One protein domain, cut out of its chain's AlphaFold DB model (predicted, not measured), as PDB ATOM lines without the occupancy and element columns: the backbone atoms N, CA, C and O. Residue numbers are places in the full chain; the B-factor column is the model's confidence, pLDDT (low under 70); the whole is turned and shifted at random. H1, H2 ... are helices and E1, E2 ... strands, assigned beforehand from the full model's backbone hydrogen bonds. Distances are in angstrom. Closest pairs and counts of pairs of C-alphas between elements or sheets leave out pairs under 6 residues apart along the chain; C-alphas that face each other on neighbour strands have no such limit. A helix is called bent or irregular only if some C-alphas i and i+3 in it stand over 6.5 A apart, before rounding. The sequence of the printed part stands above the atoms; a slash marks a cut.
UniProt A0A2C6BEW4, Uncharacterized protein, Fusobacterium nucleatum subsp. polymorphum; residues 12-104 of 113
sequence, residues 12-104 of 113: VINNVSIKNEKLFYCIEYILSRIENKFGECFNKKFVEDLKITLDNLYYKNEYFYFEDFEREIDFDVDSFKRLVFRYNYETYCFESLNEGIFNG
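AT A GLANCE: This is residues 12 to 104 of the 113 residues of an uncharacterized protein of Fusobacterium nucleatum subsp. polymorphum (UniProt A0A2C6BEW4). Four helices make a U in the order H3, H1, H2, H4, with the helical hairpin H1 and H2 as its base and residues 73 to 91, with no named element, across its open side. Strand E1 lies outside the base. The 93 printed residues, in order E1, H1, H2, H3, H4, are mostly helix and compact: radius of gyration of the C-alphas 12.4 A, spans 33 by 30 by 21 A.

IN THESE COORDINATES: E1 is residues 16 to 18, from C-alpha 16 at (-36.095, -98.942, 41.150), and pairs with no named strand; residues 12 to 13 pair antiparallel with 16 to 17. H1 is 21 to 38, 25.7 A; H2 44 to 60, 24.5 A; H3 66 to 72; H4 92 to 102, 15.2 A, ending at (-50.717, -110.092, 28.352). H4 is irregular: C-alphas 93 and 96 are 8.1 A apart.

HOW THE PARTS SIT: With residues 23 to 27 alone, H1 touches H2 at a steep tilt of 42 degrees, opposite ways; closest C-alphas Ile 27 and Lys 51, 7.1 A. H3 touches residues 22 to 30 of H1 alone, closest C-alphas Phe 66 and Cys 26, 6.7 A. H4 touches H2, closest C-alphas Leu 97 and Asp 49, 6.7 A. H1 and H4 are apart. O i to N i+4 pairs are within hydrogen-bond range throughout H1, H2 and H3, and 5 of 7 in H4.

THE WHOLE: The C-alphas farthest apart, Gly 39 and Glu 62, are 34.1 A apart. The printed part has no cut; the link H3 to H4 is long. No printed residue is under 70 in pLDDT.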
ATOM      1  N   VAL A  12     -30.348-101.224  43.341       98.06
ATOM      2  CA  VAL A  12     -31.120-100.495  42.330       98.06
ATOM      3  C   VAL A  12     -31.121-101.298  41.035       98.06
ATOM      4  O   VAL A  12     -30.057-101.653  40.544       98.06
ATOM      5  N   ILE A  13     -32.308-101.545  40.481       97.00
ATOM      6  CA  ILE A  13     -32.504-102.173  39.166       97.00
ATOM      7  C   ILE A  13     -33.396-101.244  38.347       97.00
ATOM      8  O   ILE A  13     -34.460-100.863  38.826       97.00
ATOM      9  N   ASN A  14     -32.977-100.821  37.150       93.62
ATOM     10  CA  ASN A  14     -33.735 -99.894  36.291       93.62
ATOM     11  C   ASN A  14     -34.299 -98.668  37.043       93.62
ATOM     12  O   ASN A  14     -35.464 -98.294  36.901       93.62
ATOM     13  N   ASN A  15     -33.471 -98.038  37.884       95.00
ATOM     14  CA  ASN A  15     -33.836 -96.903  38.746       95.00
ATOM     15  C   ASN A  15     -34.957 -97.201  39.768       95.00
ATOM     16  O   ASN A  15     -35.604 -96.278  40.274       95.00
ATOM     17  N   VAL A  16     -35.196 -98.473  40.088       96.81
ATOM     18  CA  VAL A  16     -36.095 -98.942  41.150       96.81
ATOM     19  C   VAL A  16     -35.253 -99.401  42.338       96.81
ATOM     20  O   VAL A  16     -34.438-100.310  42.216       96.81
ATOM     21  N   SER A  17     -35.438 -98.771  43.503       97.19
ATOM     22  CA  SER A  17     -34.717 -99.145  44.729       97.19
ATOM     23  C   SER A  17     -35.365-100.352  45.414       97.19
ATOM     24  O   SER A  17     -36.580-100.363  45.654       97.19
ATOM     25  N   ILE A  18     -34.542-101.338  45.775       97.31
ATOM     26  CA  ILE A  18     -34.932-102.580  46.448       97.31
ATOM     27  C   ILE A  18     -34.043-102.743  47.688       97.31
ATOM     28  O   ILE A  18     -32.820-102.646  47.597       97.31
ATOM     29  N   LYS A  19     -34.658-102.929  48.860       95.75
ATOM     30  CA  LYS A  19     -33.949-103.003  50.155       95.75
ATOM     31  C   LYS A  19     -33.819-104.424  50.705       95.75
ATOM     32  O   LYS A  19     -33.030-104.662  51.608       95.75
ATOM     33  N   ASN A  20     -34.594-105.362  50.168       94.69
ATOM     34  CA  ASN A  20     -34.487-106.774  50.507       94.69
ATOM     35  C   ASN A  20     -33.532-107.443  49.509       94.69
ATOM     36  O   ASN A  20     -33.774-107.404  48.305       94.69
ATOM     37  N   GLU A  21     -32.445-108.020  50.013       96.06
ATOM     38  CA  GLU A  21     -31.389-108.622  49.194       96.06
ATOM     39  C   GLU A  21     -31.877-109.835  48.392       96.06
ATOM     40  O   GLU A  21     -31.609-109.929  47.196       96.06
ATOM     41  N   LYS A  22     -32.655-110.729  49.012       94.75
ATOM     42  CA  LYS A  22     -33.206-111.905  48.321       94.75
ATOM     43  C   LYS A  22     -34.140-111.492  47.189       94.75
ATOM     44  O   LYS A  22     -34.042-111.999  46.077       94.75
ATOM     45  N   LEU A  23     -34.996-110.509  47.464       96.50
ATOM     46  CA  LEU A  23     -35.888-109.950  46.460       96.50
ATOM     47  C   LEU A  23     -35.114-109.300  45.306       96.50
ATOM     48  O   LEU A  23     -35.509-109.435  44.153       96.50
ATOM     49  N   PHE A  24     -34.021-108.595  45.610       98.25
ATOM     50  CA  PHE A  24     -33.172-107.985  44.592       98.25
ATOM     51  C   PHE A  24     -32.607-109.034  43.632       98.25
ATOM     52  O   PHE A  24     -32.776-108.875  42.426       98.25
ATOM     53  N   TYR A  25     -31.999-110.104  44.152       98.06
ATOM     54  CA  TYR A  25     -31.424-111.149  43.303       98.06
ATOM     55  C   TYR A  25     -32.489-111.918  42.515       98.06
ATOM     56  O   TYR A  25     -32.275-112.197  41.342       98.06
ATOM     57  N   CYS A  26     -33.659-112.176  43.104       98.00
ATOM     58  CA  CYS A  26     -34.756-112.827  42.389       98.00
ATOM     59  C   CYS A  26     -35.276-111.969  41.223       98.00
ATOM     60  O   CYS A  26     -35.455-112.455  40.106       98.00
ATOM     61  N   ILE A  27     -35.473-110.664  41.451       98.25
ATOM     62  CA  ILE A  27     -35.874-109.736  40.385       98.25
ATOM     63  C   ILE A  27     -34.790-109.671  39.308       98.25
ATOM     64  O   ILE A  27     -35.116-109.781  38.132       98.25
ATOM     65  N   GLU A  28     -33.520-109.517  39.686       98.31
ATOM     66  CA  GLU A  28     -32.405-109.485  38.731       98.31
ATOM     67  C   GLU A  28     -32.362-110.759  37.879       98.31
ATOM     68  O   GLU A  28     -32.362-110.657  36.655       98.31
ATOM     69  N   TYR A  29     -32.467-111.937  38.500       98.31
ATOM     70  CA  TYR A  29     -32.535-113.217  37.799       98.31
ATOM     71  C   TYR A  29     -33.671-113.245  36.768       98.31
ATOM     72  O   TYR A  29     -33.438-113.543  35.596       98.31
ATOM     73  N   ILE A  30     -34.898-112.896  37.168       98.25
ATOM     74  CA  ILE A  30     -36.069-112.915  36.279       98.25
ATOM     75  C   ILE A  30     -35.868-111.980  35.088       98.25
ATOM     76  O   ILE A  30     -36.105-112.379  33.947       98.25
ATOM     77  N   LEU A  31     -35.422-110.747  35.339       98.06
ATOM     78  CA  LEU A  31     -35.200-109.760  34.284       98.06
ATOM     79  C   LEU A  31     -34.103-110.221  33.324       98.06
ATOM     80  O   LEU A  31     -34.333-110.237  32.118       98.06
ATOM     81  N   SER A  32     -32.979-110.708  33.851       97.56
ATOM     82  CA  SER A  32     -31.881-111.261  33.059       97.56
ATOM     83  C   SER A  32     -32.336-112.448  32.204       97.56
ATOM     84  O   SER A  32     -31.950-112.566  31.041       97.56
ATOM     85  N   ARG A  33     -33.200-113.336  32.710       98.19
ATOM     86  CA  ARG A  33     -33.764-114.452  31.922       98.19
ATOM     87  C   ARG A  33     -34.689-113.969  30.804       98.19
ATOM     88  O   ARG A  33     -34.616-114.502  29.695       98.19
ATOM     89  N   ILE A  34     -35.520-112.963  31.073       97.62
ATOM     90  CA  ILE A  34     -36.410-112.351  30.078       97.62
ATOM     91  C   ILE A  34     -35.588-111.659  28.983       97.62
ATOM     92  O   ILE A  34     -35.804-111.942  27.806       97.62
ATOM     93  N   GLU A  35     -34.613-110.822  29.343       96.31
ATOM     94  CA  GLU A  35     -33.754-110.115  28.380       96.31
ATOM     95  C   GLU A  35     -32.934-111.088  27.527       96.31
ATOM     96  O   GLU A  35     -32.859-110.930  26.309       96.31
ATOM     97  N   ASN A  36     -32.394-112.155  28.124       96.94
ATOM     98  CA  ASN A  36     -31.656-113.179  27.381       96.94
ATOM     99  C   ASN A  36     -32.524-113.919  26.345       96.94
ATOM    100  O   ASN A  36     -32.014-114.321  25.300       96.94
ATOM    101  N   LYS A  37     -33.821-114.130  26.618       97.19
ATOM    102  CA  LYS A  37     -34.737-114.851  25.714       97.19
ATOM    103  C   LYS A  37     -35.383-113.933  24.672       97.19
ATOM    104  O   LYS A  37     -35.542-114.346  23.526       97.19
ATOM    105  N   PHE A  38     -35.775-112.719  25.056       95.81
ATOM    106  CA  PHE A  38     -36.624-111.836  24.243       95.81
ATOM    107  C   PHE A  38     -35.945-110.527  23.813       95.81
ATOM    108  O   PHE A  38     -36.535-109.763  23.047       95.81
ATOM    109  N   GLY A  39     -34.724-110.262  24.284       95.50
ATOM    110  CA  GLY A  39     -34.066-108.962  24.170       95.50
ATOM    111  C   GLY A  39     -34.700-107.905  25.081       95.50
ATOM    112  O   GLY A  39     -35.512-108.208  25.955       95.50
ATOM    113  N   GLU A  40     -34.358-106.639  24.853       93.81
ATOM    114  CA  GLU A  40     -34.978-105.507  25.550       93.81
ATOM    115  C   GLU A  40     -36.474-105.413  25.197       93.81
ATOM    116  O   GLU A  40     -36.850-104.953  24.112       93.81
ATOM    117  N   CYS A  41     -37.348-105.871  26.100       94.31
ATOM    118  CA  CYS A  41     -38.781-106.001  25.812       94.31
ATOM    119  C   CYS A  41     -39.723-105.399  26.863       94.31
ATOM    120  O   CYS A  41     -40.915-105.250  26.573       94.31
ATOM    121  N   PHE A  42     -39.230-105.022  28.046       96.00
ATOM    122  CA  PHE A  42     -40.046-104.462  29.127       96.00
ATOM    123  C   PHE A  42     -39.589-103.068  29.572       96.00
ATOM    124  O   PHE A  42     -38.422-102.702  29.487       96.00
ATOM    125  N   ASN A  43     -40.525-102.272  30.079       95.50
ATOM    126  CA  ASN A  43     -40.266-100.937  30.607       95.50
ATOM    127  C   ASN A  43     -40.067-100.948  32.136       95.50
ATOM    128  O   ASN A  43     -40.298-101.945  32.821       95.50
ATOM    129  N   LYS A  44     -39.691 -99.794  32.700       96.06
ATOM    130  CA  LYS A  44     -39.506 -99.623  34.151       96.06
ATOM    131  C   LYS A  44     -40.735-100.039  34.976       96.06
ATOM    132  O   LYS A  44     -40.579-100.548  36.084       96.06
ATOM    133  N   LYS A  45     -41.951 -99.851  34.445       96.88
ATOM    134  CA  LYS A  45     -43.191-100.161  35.168       96.88
ATOM    135  C   LYS A  45     -43.327-101.658  35.457       96.88
ATOM    136  O   LYS A  45     -43.899-102.014  36.481       96.88
ATOM    137  N   PHE A  46     -42.758-102.517  34.610       97.94
ATOM    138  CA  PHE A  46     -42.678-103.951  34.886       97.94
ATOM    139  C   PHE A  46     -41.847-104.248  36.132       97.94
ATOM    140  O   PHE A  46     -42.306-104.971  37.006       97.94
ATOM    141  N   VAL A  47     -40.666-103.635  36.254       98.00
ATOM    142  CA  VAL A  47     -39.772-103.817  37.411       98.00
ATOM    143  C   VAL A  47     -40.441-103.339  38.702       98.00
ATOM    144  O   VAL A  47     -40.344-103.994  39.736       98.00
ATOM    145  N   GLU A  48     -41.157-102.213  38.643       98.06
ATOM    146  CA  GLU A  48     -41.920-101.689  39.782       98.06
ATOM    147  C   GLU A  48     -43.056-102.633  40.203       98.06
ATOM    148  O   GLU A  48     -43.195-102.918  41.393       98.06
ATOM    149  N   ASP A  49     -43.847-103.131  39.248       98.12
ATOM    150  CA  ASP A  49     -44.981-104.018  39.531       98.12
ATOM    151  C   ASP A  49     -44.507-105.403  40.000       98.12
ATOM    152  O   ASP A  49     -45.016-105.908  40.998       98.12
ATOM    153  N   LEU A  50     -43.477-105.976  39.365       97.88
ATOM    154  CA  LEU A  50     -42.860-107.238  39.783       97.88
ATOM    155  C   LEU A  50     -42.331-107.142  41.217       97.88
ATOM    156  O   LEU A  50     -42.609-108.017  42.038       97.88
ATOM    157  N   LYS A  51     -41.635-106.045  41.548       97.62
ATOM    158  CA  LYS A  51     -41.175-105.783  42.914       97.62
ATOM    159  C   LYS A  51     -42.337-105.779  43.903       97.62
ATOM    160  O   LYS A  51     -42.253-106.459  44.917       97.62
ATOM    161  N   ILE A  52     -43.402-105.023  43.629       96.50
ATOM    162  CA  ILE A  52     -44.562-104.922  44.529       96.50
ATOM    163  C   ILE A  52     -45.223-106.291  44.725       96.50
ATOM    164  O   ILE A  52     -45.596-106.638  45.847       96.50
ATOM    165  N   THR A  53     -45.368-107.075  43.656       96.12
ATOM    166  CA  THR A  53     -45.959-108.416  43.723       96.12
ATOM    167  C   THR A  53     -45.128-109.355  44.593       96.12
ATOM    168  O   THR A  53     -45.667-109.991  45.499       96.12
ATOM    169  N   LEU A  54     -43.814-109.397  44.378       95.88
ATOM    170  CA  LEU A  54     -42.918-110.274  45.128       95.88
ATOM    171  C   LEU A  54     -42.687-109.809  46.574       95.88
ATOM    172  O   LEU A  54     -42.630-110.652  47.463       95.88
ATOM    173  N   ASP A  55     -42.636-108.498  46.843       94.19
ATOM    174  CA  ASP A  55     -42.645-107.959  48.214       94.19
ATOM    175  C   ASP A  55     -43.902-108.449  48.958       94.19
ATOM    176  O   ASP A  55     -43.818-108.971  50.070       94.19
ATOM    177  N   ASN A  56     -45.084-108.326  48.339       91.88
ATOM    178  CA  ASN A  56     -46.335-108.782  48.948       91.88
ATOM    179  C   ASN A  56     -46.333-110.286  49.232       91.88
ATOM    180  O   ASN A  56     -46.790-110.686  50.300       91.88
ATOM    181  N   LEU A  57     -45.832-111.101  48.305       91.56
ATOM    182  CA  LEU A  57     -45.713-112.546  48.496       91.56
ATOM    183  C   LEU A  57     -44.758-112.880  49.639       91.56
ATOM    184  O   LEU A  57     -45.148-113.585  50.564       91.56
ATOM    185  N   TYR A  58     -43.554-112.315  49.617       91.56
ATOM    186  CA  TYR A  58     -42.522-112.592  50.611       91.56
ATOM    187  C   TYR A  58     -42.955-112.228  52.038       91.56
ATOM    188  O   TYR A  58     -42.704-112.986  52.969       91.56
ATOM    189  N   TYR A  59     -43.625-111.086  52.233       88.50
ATOM    190  CA  TYR A  59     -44.032-110.651  53.577       88.50
ATOM    191  C   TYR A  59     -45.356-111.249  54.064       88.50
ATOM    192  O   TYR A  59     -45.617-111.204  55.265       88.50
ATOM    193  N   LYS A  60     -46.214-111.760  53.172       88.31
ATOM    194  CA  LYS A  60     -47.541-112.289  53.547       88.31
ATOM    195  C   LYS A  60     -47.636-113.810  53.509       88.31
ATOM    196  O   LYS A  60     -48.604-114.349  54.038       88.31
ATOM    197  N   ASN A  61     -46.681-114.494  52.885       85.31
ATOM    198  CA  ASN A  61     -46.682-115.942  52.760       85.31
ATOM    199  C   ASN A  61     -45.430-116.531  53.416       85.31
ATOM    200  O   ASN A  61     -44.345-116.512  52.842       85.31
ATOM    201  N   GLU A  62     -45.604-117.099  54.611       82.31
ATOM    202  CA  GLU A  62     -44.531-117.757  55.371       82.31
ATOM    203  C   GLU A  62     -43.911-118.958  54.634       82.31
ATOM    204  O   GLU A  62     -42.803-119.375  54.961       82.31
ATOM    205  N   TYR A  63     -44.599-119.493  53.620       85.50
ATOM    206  CA  TYR A  63     -44.169-120.633  52.809       85.50
ATOM    207  C   TYR A  63     -43.700-120.225  51.407       85.50
ATOM    208  O   TYR A  63     -43.688-121.054  50.496       85.50
ATOM    209  N   PHE A  64     -43.369-118.950  51.191       90.00
ATOM    210  CA  PHE A  64     -42.799-118.495  49.929       90.00
ATOM    211  C   PHE A  64     -41.278-118.681  49.907       90.00
ATOM    212  O   PHE A  64     -40.551-118.047  50.676       90.00
ATOM    213  N   TYR A  65     -40.803-119.514  48.982       92.25
ATOM    214  CA  TYR A  65     -39.386-119.747  48.729       92.25
ATOM    215  C   TYR A  65     -39.029-119.238  47.333       92.25
ATOM    216  O   TYR A  65     -39.656-119.614  46.340       92.25
ATOM    217  N   PHE A  66     -38.024-118.365  47.257       93.19
ATOM    218  CA  PHE A  66     -37.615-117.744  45.995       93.19
ATOM    219  C   PHE A  66     -37.122-118.788  44.993       93.19
ATOM    220  O   PHE A  66     -37.459-118.719  43.820       93.19
ATOM    221  N   GLU A  67     -36.384-119.787  45.468       93.25
ATOM    222  CA  GLU A  67     -35.791-120.835  44.645       93.25
ATOM    223  C   GLU A  67     -36.856-121.729  43.993       93.25
ATOM    224  O   GLU A  67     -36.690-122.156  42.849       93.25
ATOM    225  N   ASP A  68     -37.951-122.003  44.704       93.50
ATOM    226  CA  ASP A  68     -39.078-122.770  44.169       93.50
ATOM    227  C   ASP A  68     -39.841-121.938  43.137       93.50
ATOM    228  O   ASP A  68     -40.103-122.404  42.029       93.50
ATOM    229  N   PHE A  69     -40.104-120.667  43.455       94.81
ATOM    230  CA  PHE A  69     -40.733-119.734  42.527       94.81
ATOM    231  C   PHE A  69     -39.939-119.582  41.223       94.81
ATOM    232  O   PHE A  69     -40.506-119.716  40.142       94.81
ATOM    233  N   GLU A  70     -38.625-119.366  41.297       95.62
ATOM    234  CA  GLU A  70     -37.754-119.203  40.127       95.62
ATOM    235  C   GLU A  70     -37.751-120.424  39.198       95.62
ATOM    236  O   GLU A  70     -37.624-120.267  37.981       95.62
ATOM    237  N   ARG A  71     -37.895-121.635  39.754       93.81
ATOM    238  CA  ARG A  71     -37.971-122.892  38.991       93.81
ATOM    239  C   ARG A  71     -39.321-123.101  38.312       93.81
ATOM    240  O   ARG A  71     -39.373-123.796  37.301       93.81
ATOM    241  N   GLU A  72     -40.396-122.535  38.855       93.44
ATOM    242  CA  GLU A  72     -41.738-122.644  38.275       93.44
ATOM    243  C   GLU A  72     -41.954-121.735  37.057       93.44
ATOM    244  O   GLU A  72     -42.897-121.963  36.286       93.44
ATOM    245  N   ILE A  73     -41.102-120.717  36.873       95.69
ATOM    246  CA  ILE A  73     -41.214-119.774  35.761       95.69
ATOM    247  C   ILE A  73     -40.818-120.464  34.454       95.69
ATOM    248  O   ILE A  73     -39.655-120.792  34.211       95.69
ATOM    249  N   ASP A  74     -41.805-120.618  33.576       95.50
ATOM    250  CA  ASP A  74     -41.603-121.129  32.230       95.50
ATOM    251  C   ASP A  74     -41.220-119.994  31.272       95.50
ATOM    252  O   ASP A  74     -42.057-119.209  30.824       95.50
ATOM    253  N   PHE A  75     -39.926-119.903  30.971       95.81
ATOM    254  CA  PHE A  75     -39.401-118.948  29.997       95.81
ATOM    255  C   PHE A  75     -39.487-119.456  28.549       95.81
ATOM    256  O   PHE A  75     -39.146-118.701  27.633       95.81
ATOM    257  N   ASP A  76     -39.904-120.705  28.303       95.62
ATOM    258  CA  ASP A  76     -39.991-121.272  26.954       95.62
ATOM    259  C   ASP A  76     -41.330-120.961  26.277       95.62
ATOM    260  O   ASP A  76     -42.095-121.823  25.856       95.62
ATOM    261  N   VAL A  77     -41.602-119.665  26.164       96.12
ATOM    262  CA  VAL A  77     -42.775-119.114  25.489       96.12
ATOM    263  C   VAL A  77     -42.349-118.272  24.287       96.12
ATOM    264  O   VAL A  77     -41.235-117.753  24.240       96.12
ATOM    265  N   ASP A  78     -43.243-118.091  23.312       94.50
ATOM    266  CA  ASP A  78     -42.905-117.412  22.046       94.50
ATOM    267  C   ASP A  78     -42.637-115.906  22.186       94.50
ATOM    268  O   ASP A  78     -42.081-115.274  21.290       94.50
ATOM    269  N   SER A  79     -43.102-115.284  23.272       95.44
ATOM    270  CA  SER A  79     -42.918-113.850  23.505       95.44
ATOM    271  C   SER A  79     -43.104-113.491  24.971       95.44
ATOM    272  O   SER A  79     -43.854-114.160  25.682       95.44
ATOM    273  N   PHE A  80     -42.532-112.360  25.389       96.06
ATOM    274  CA  PHE A  80     -42.732-111.805  26.730       96.06
ATOM    275  C   PHE A  80     -44.216-111.678  27.116       96.06
ATOM    276  O   PHE A  80     -44.575-112.016  28.236       96.06
ATOM    277  N   LYS A  81     -45.106-111.304  26.182       96.50
ATOM    278  CA  LYS A  81     -46.559-111.198  26.439       96.50
ATOM    279  C   LYS A  81     -47.238-112.524  26.805       96.50
ATOM    280  O   LYS A  81     -48.377-112.512  27.263       96.50
ATOM    281  N   ARG A  82     -46.583-113.658  26.541       96.94
ATOM    282  CA  ARG A  82     -47.070-115.002  26.873       96.94
ATOM    283  C   ARG A  82     -46.496-115.540  28.182       96.94
ATOM    284  O   ARG A  82     -46.898-116.623  28.590       96.94
ATOM    285  N   LEU A  83     -45.582-114.814  28.828       97.44
ATOM    286  CA  LEU A  83     -45.031-115.207  30.120       97.44
ATOM    287  C   LEU A  83     -46.124-115.132  31.194       97.44
ATOM    288  O   LEU A  83     -46.833-114.129  31.290       97.44
ATOM    289  N   VAL A  84     -46.239-116.180  32.008       97.12
ATOM    290  CA  VAL A  84     -47.211-116.261  33.104       97.12
ATOM    291  C   VAL A  84     -46.475-116.578  34.396       97.12
ATOM    292  O   VAL A  84     -45.803-117.602  34.502       97.12
ATOM    293  N   PHE A  85     -46.635-115.712  35.391       97.00
ATOM    294  CA  PHE A  85     -46.152-115.950  36.741       97.00
ATOM    295  C   PHE A  85     -47.185-116.733  37.549       97.00
ATOM    296  O   PHE A  85     -48.376-116.412  37.549       97.00
ATOM    297  N   ARG A  86     -46.706-117.752  38.255       94.38
ATOM    298  CA  ARG A  86     -47.471-118.584  39.184       94.38
ATOM    299  C   ARG A  86     -46.565-119.024  40.329       94.38
ATOM    300  O   ARG A  86     -45.346-118.950  40.201       94.38
ATOM    301  N   TYR A  87     -47.170-119.453  41.425       90.56
ATOM    302  CA  TYR A  87     -46.472-120.092  42.535       90.56
ATOM    303  C   TYR A  87     -47.372-121.166  43.134       90.56
ATOM    304  O   TYR A  87     -48.548-120.888  43.376       90.56
ATOM    305  N   ASN A  88     -46.852-122.372  43.378       86.69
ATOM    306  CA  ASN A  88     -47.647-123.510  43.848       86.69
ATOM    307  C   ASN A  88     -48.872-123.772  42.954       86.69
ATOM    308  O   ASN A  88     -49.967-124.026  43.451       86.69
ATOM    309  N   TYR A  89     -48.691-123.685  41.633       82.56
ATOM    310  CA  TYR A  89     -49.755-123.840  40.626       82.56
ATOM    311  C   TYR A  89     -50.849-122.754  40.631       82.56
ATOM    312  O   TYR A  89     -51.767-122.828  39.817       82.56
ATOM    313  N   GLU A  90     -50.729-121.716  41.463       86.31
ATOM    314  CA  GLU A  90     -51.716-120.640  41.595       86.31
ATOM    315  C   GLU A  90     -51.233-119.333  40.953       86.31
ATOM    316  O   GLU A  90     -50.070-118.940  41.076       86.31
ATOM    317  N   THR A  91     -52.147-118.609  40.301       90.75
ATOM    318  CA  THR A  91     -51.867-117.292  39.695       90.75
ATOM    319  C   THR A  91     -52.449-116.126  40.483       90.75
ATOM    320  O   THR A  91     -52.166-114.984  40.132       90.75
ATOM    321  N   TYR A  92     -53.236-116.378  41.535       88.81
ATOM    322  CA  TYR A  92     -54.015-115.359  42.250       88.81
ATOM    323  C   TYR A  92     -53.172-114.149  42.689       88.81
ATOM    324  O   TYR A  92     -53.527-112.996  42.458       88.81
ATOM    325  N   CYS A  93     -51.984-114.391  43.247       90.38
ATOM    326  CA  CYS A  93     -51.088-113.318  43.685       90.38
ATOM    327  C   CYS A  93     -50.442-112.528  42.532       90.38
ATOM    328  O   CYS A  93     -49.860-111.471  42.766       90.38
ATOM    329  N   PHE A  94     -50.541-113.031  41.302       95.75
ATOM    330  CA  PHE A  94     -49.913-112.484  40.104       95.75
ATOM    331  C   PHE A  94     -50.920-111.965  39.072       95.75
ATOM    332  O   PHE A  94     -50.482-111.465  38.043       95.75
ATOM    333  N   GLU A  95     -52.235-112.040  39.313       95.50
ATOM    334  CA  GLU A  95     -53.279-111.700  38.328       95.50
ATOM    335  C   GLU A  95     -53.037-110.345  37.655       95.50
ATOM    336  O   GLU A  95     -52.886-110.279  36.438       95.50
ATOM    337  N   SER A  96     -52.871-109.277  38.442       96.31
ATOM    338  CA  SER A  96     -52.634-107.933  37.897       96.31
ATOM    339  C   SER A  96     -51.331-107.827  37.089       96.31
ATOM    340  O   SER A  96     -51.276-107.110  36.086       96.31
ATOM    341  N   LEU A  97     -50.285-108.551  37.502       97.94
ATOM    342  CA  LEU A  97     -49.007-108.590  36.790       97.94
ATOM    343  C   LEU A  97     -49.162-109.342  35.460       97.94
ATOM    344  O   LEU A  97     -48.781-108.823  34.412       97.94
ATOM    345  N   ASN A  98     -49.773-110.526  35.486       98.06
ATOM    346  CA  ASN A  98     -50.010-111.368  34.313       98.06
ATOM    347  C   ASN A  98     -50.922-110.679  33.292       98.06
ATOM    348  O   ASN A  98     -50.612-110.661  32.102       98.06
ATOM    349  N   GLU A  99     -52.003-110.037  33.739       97.81
ATOM    350  CA  GLU A  99     -52.868-109.230  32.876       97.81
ATOM    351  C   GLU A  99     -52.102-108.069  32.233       97.81
ATOM    352  O   GLU A  99     -52.262-107.793  31.044       97.81
ATOM    353  N   GLY A 100     -51.233-107.392  32.993       97.81
ATOM    354  CA  GLY A 100     -50.384-106.325  32.469       97.81
ATOM    355  C   GLY A 100     -49.429-106.811  31.372       97.81
ATOM    356  O   GLY A 100     -49.279-106.138  30.347       97.81
ATOM    357  N   ILE A 101     -48.823-107.987  31.559       97.44
ATOM    358  CA  ILE A 101     -47.950-108.636  30.570       97.44
ATOM    359  C   ILE A 101     -48.746-108.962  29.307       97.44
ATOM    360  O   ILE A 101     -48.379-108.520  28.215       97.44
ATOM    361  N   PHE A 102     -49.871-109.660  29.460       97.19
ATOM    362  CA  PHE A 102     -50.717-110.092  28.352       97.19
ATOM    363  C   PHE A 102     -51.239-108.910  27.523       97.19
ATOM    364  O   PHE A 102     -51.129-108.892  26.294       97.19
ATOM    365  N   ASN A 103     -51.709-107.860  28.199       96.69
ATOM    366  CA  ASN A 103     -52.220-106.646  27.561       96.69
ATOM    367  C   ASN A 103     -51.107-105.758  26.975       96.69
ATOM    368  O   ASN A 103     -51.387-104.769  26.300       96.69
ATOM    369  N   GLY A 104     -49.832-106.096  27.197       95.50
ATOM    370  CA  GLY A 104     -48.689-105.340  26.690       95.50
ATOM    371  C   GLY A 104     -48.444-104.009  27.399       95.50
ATOM    372  O   GLY A 104     -47.742-103.167  26.848       95.50
TER     373      GLY A 104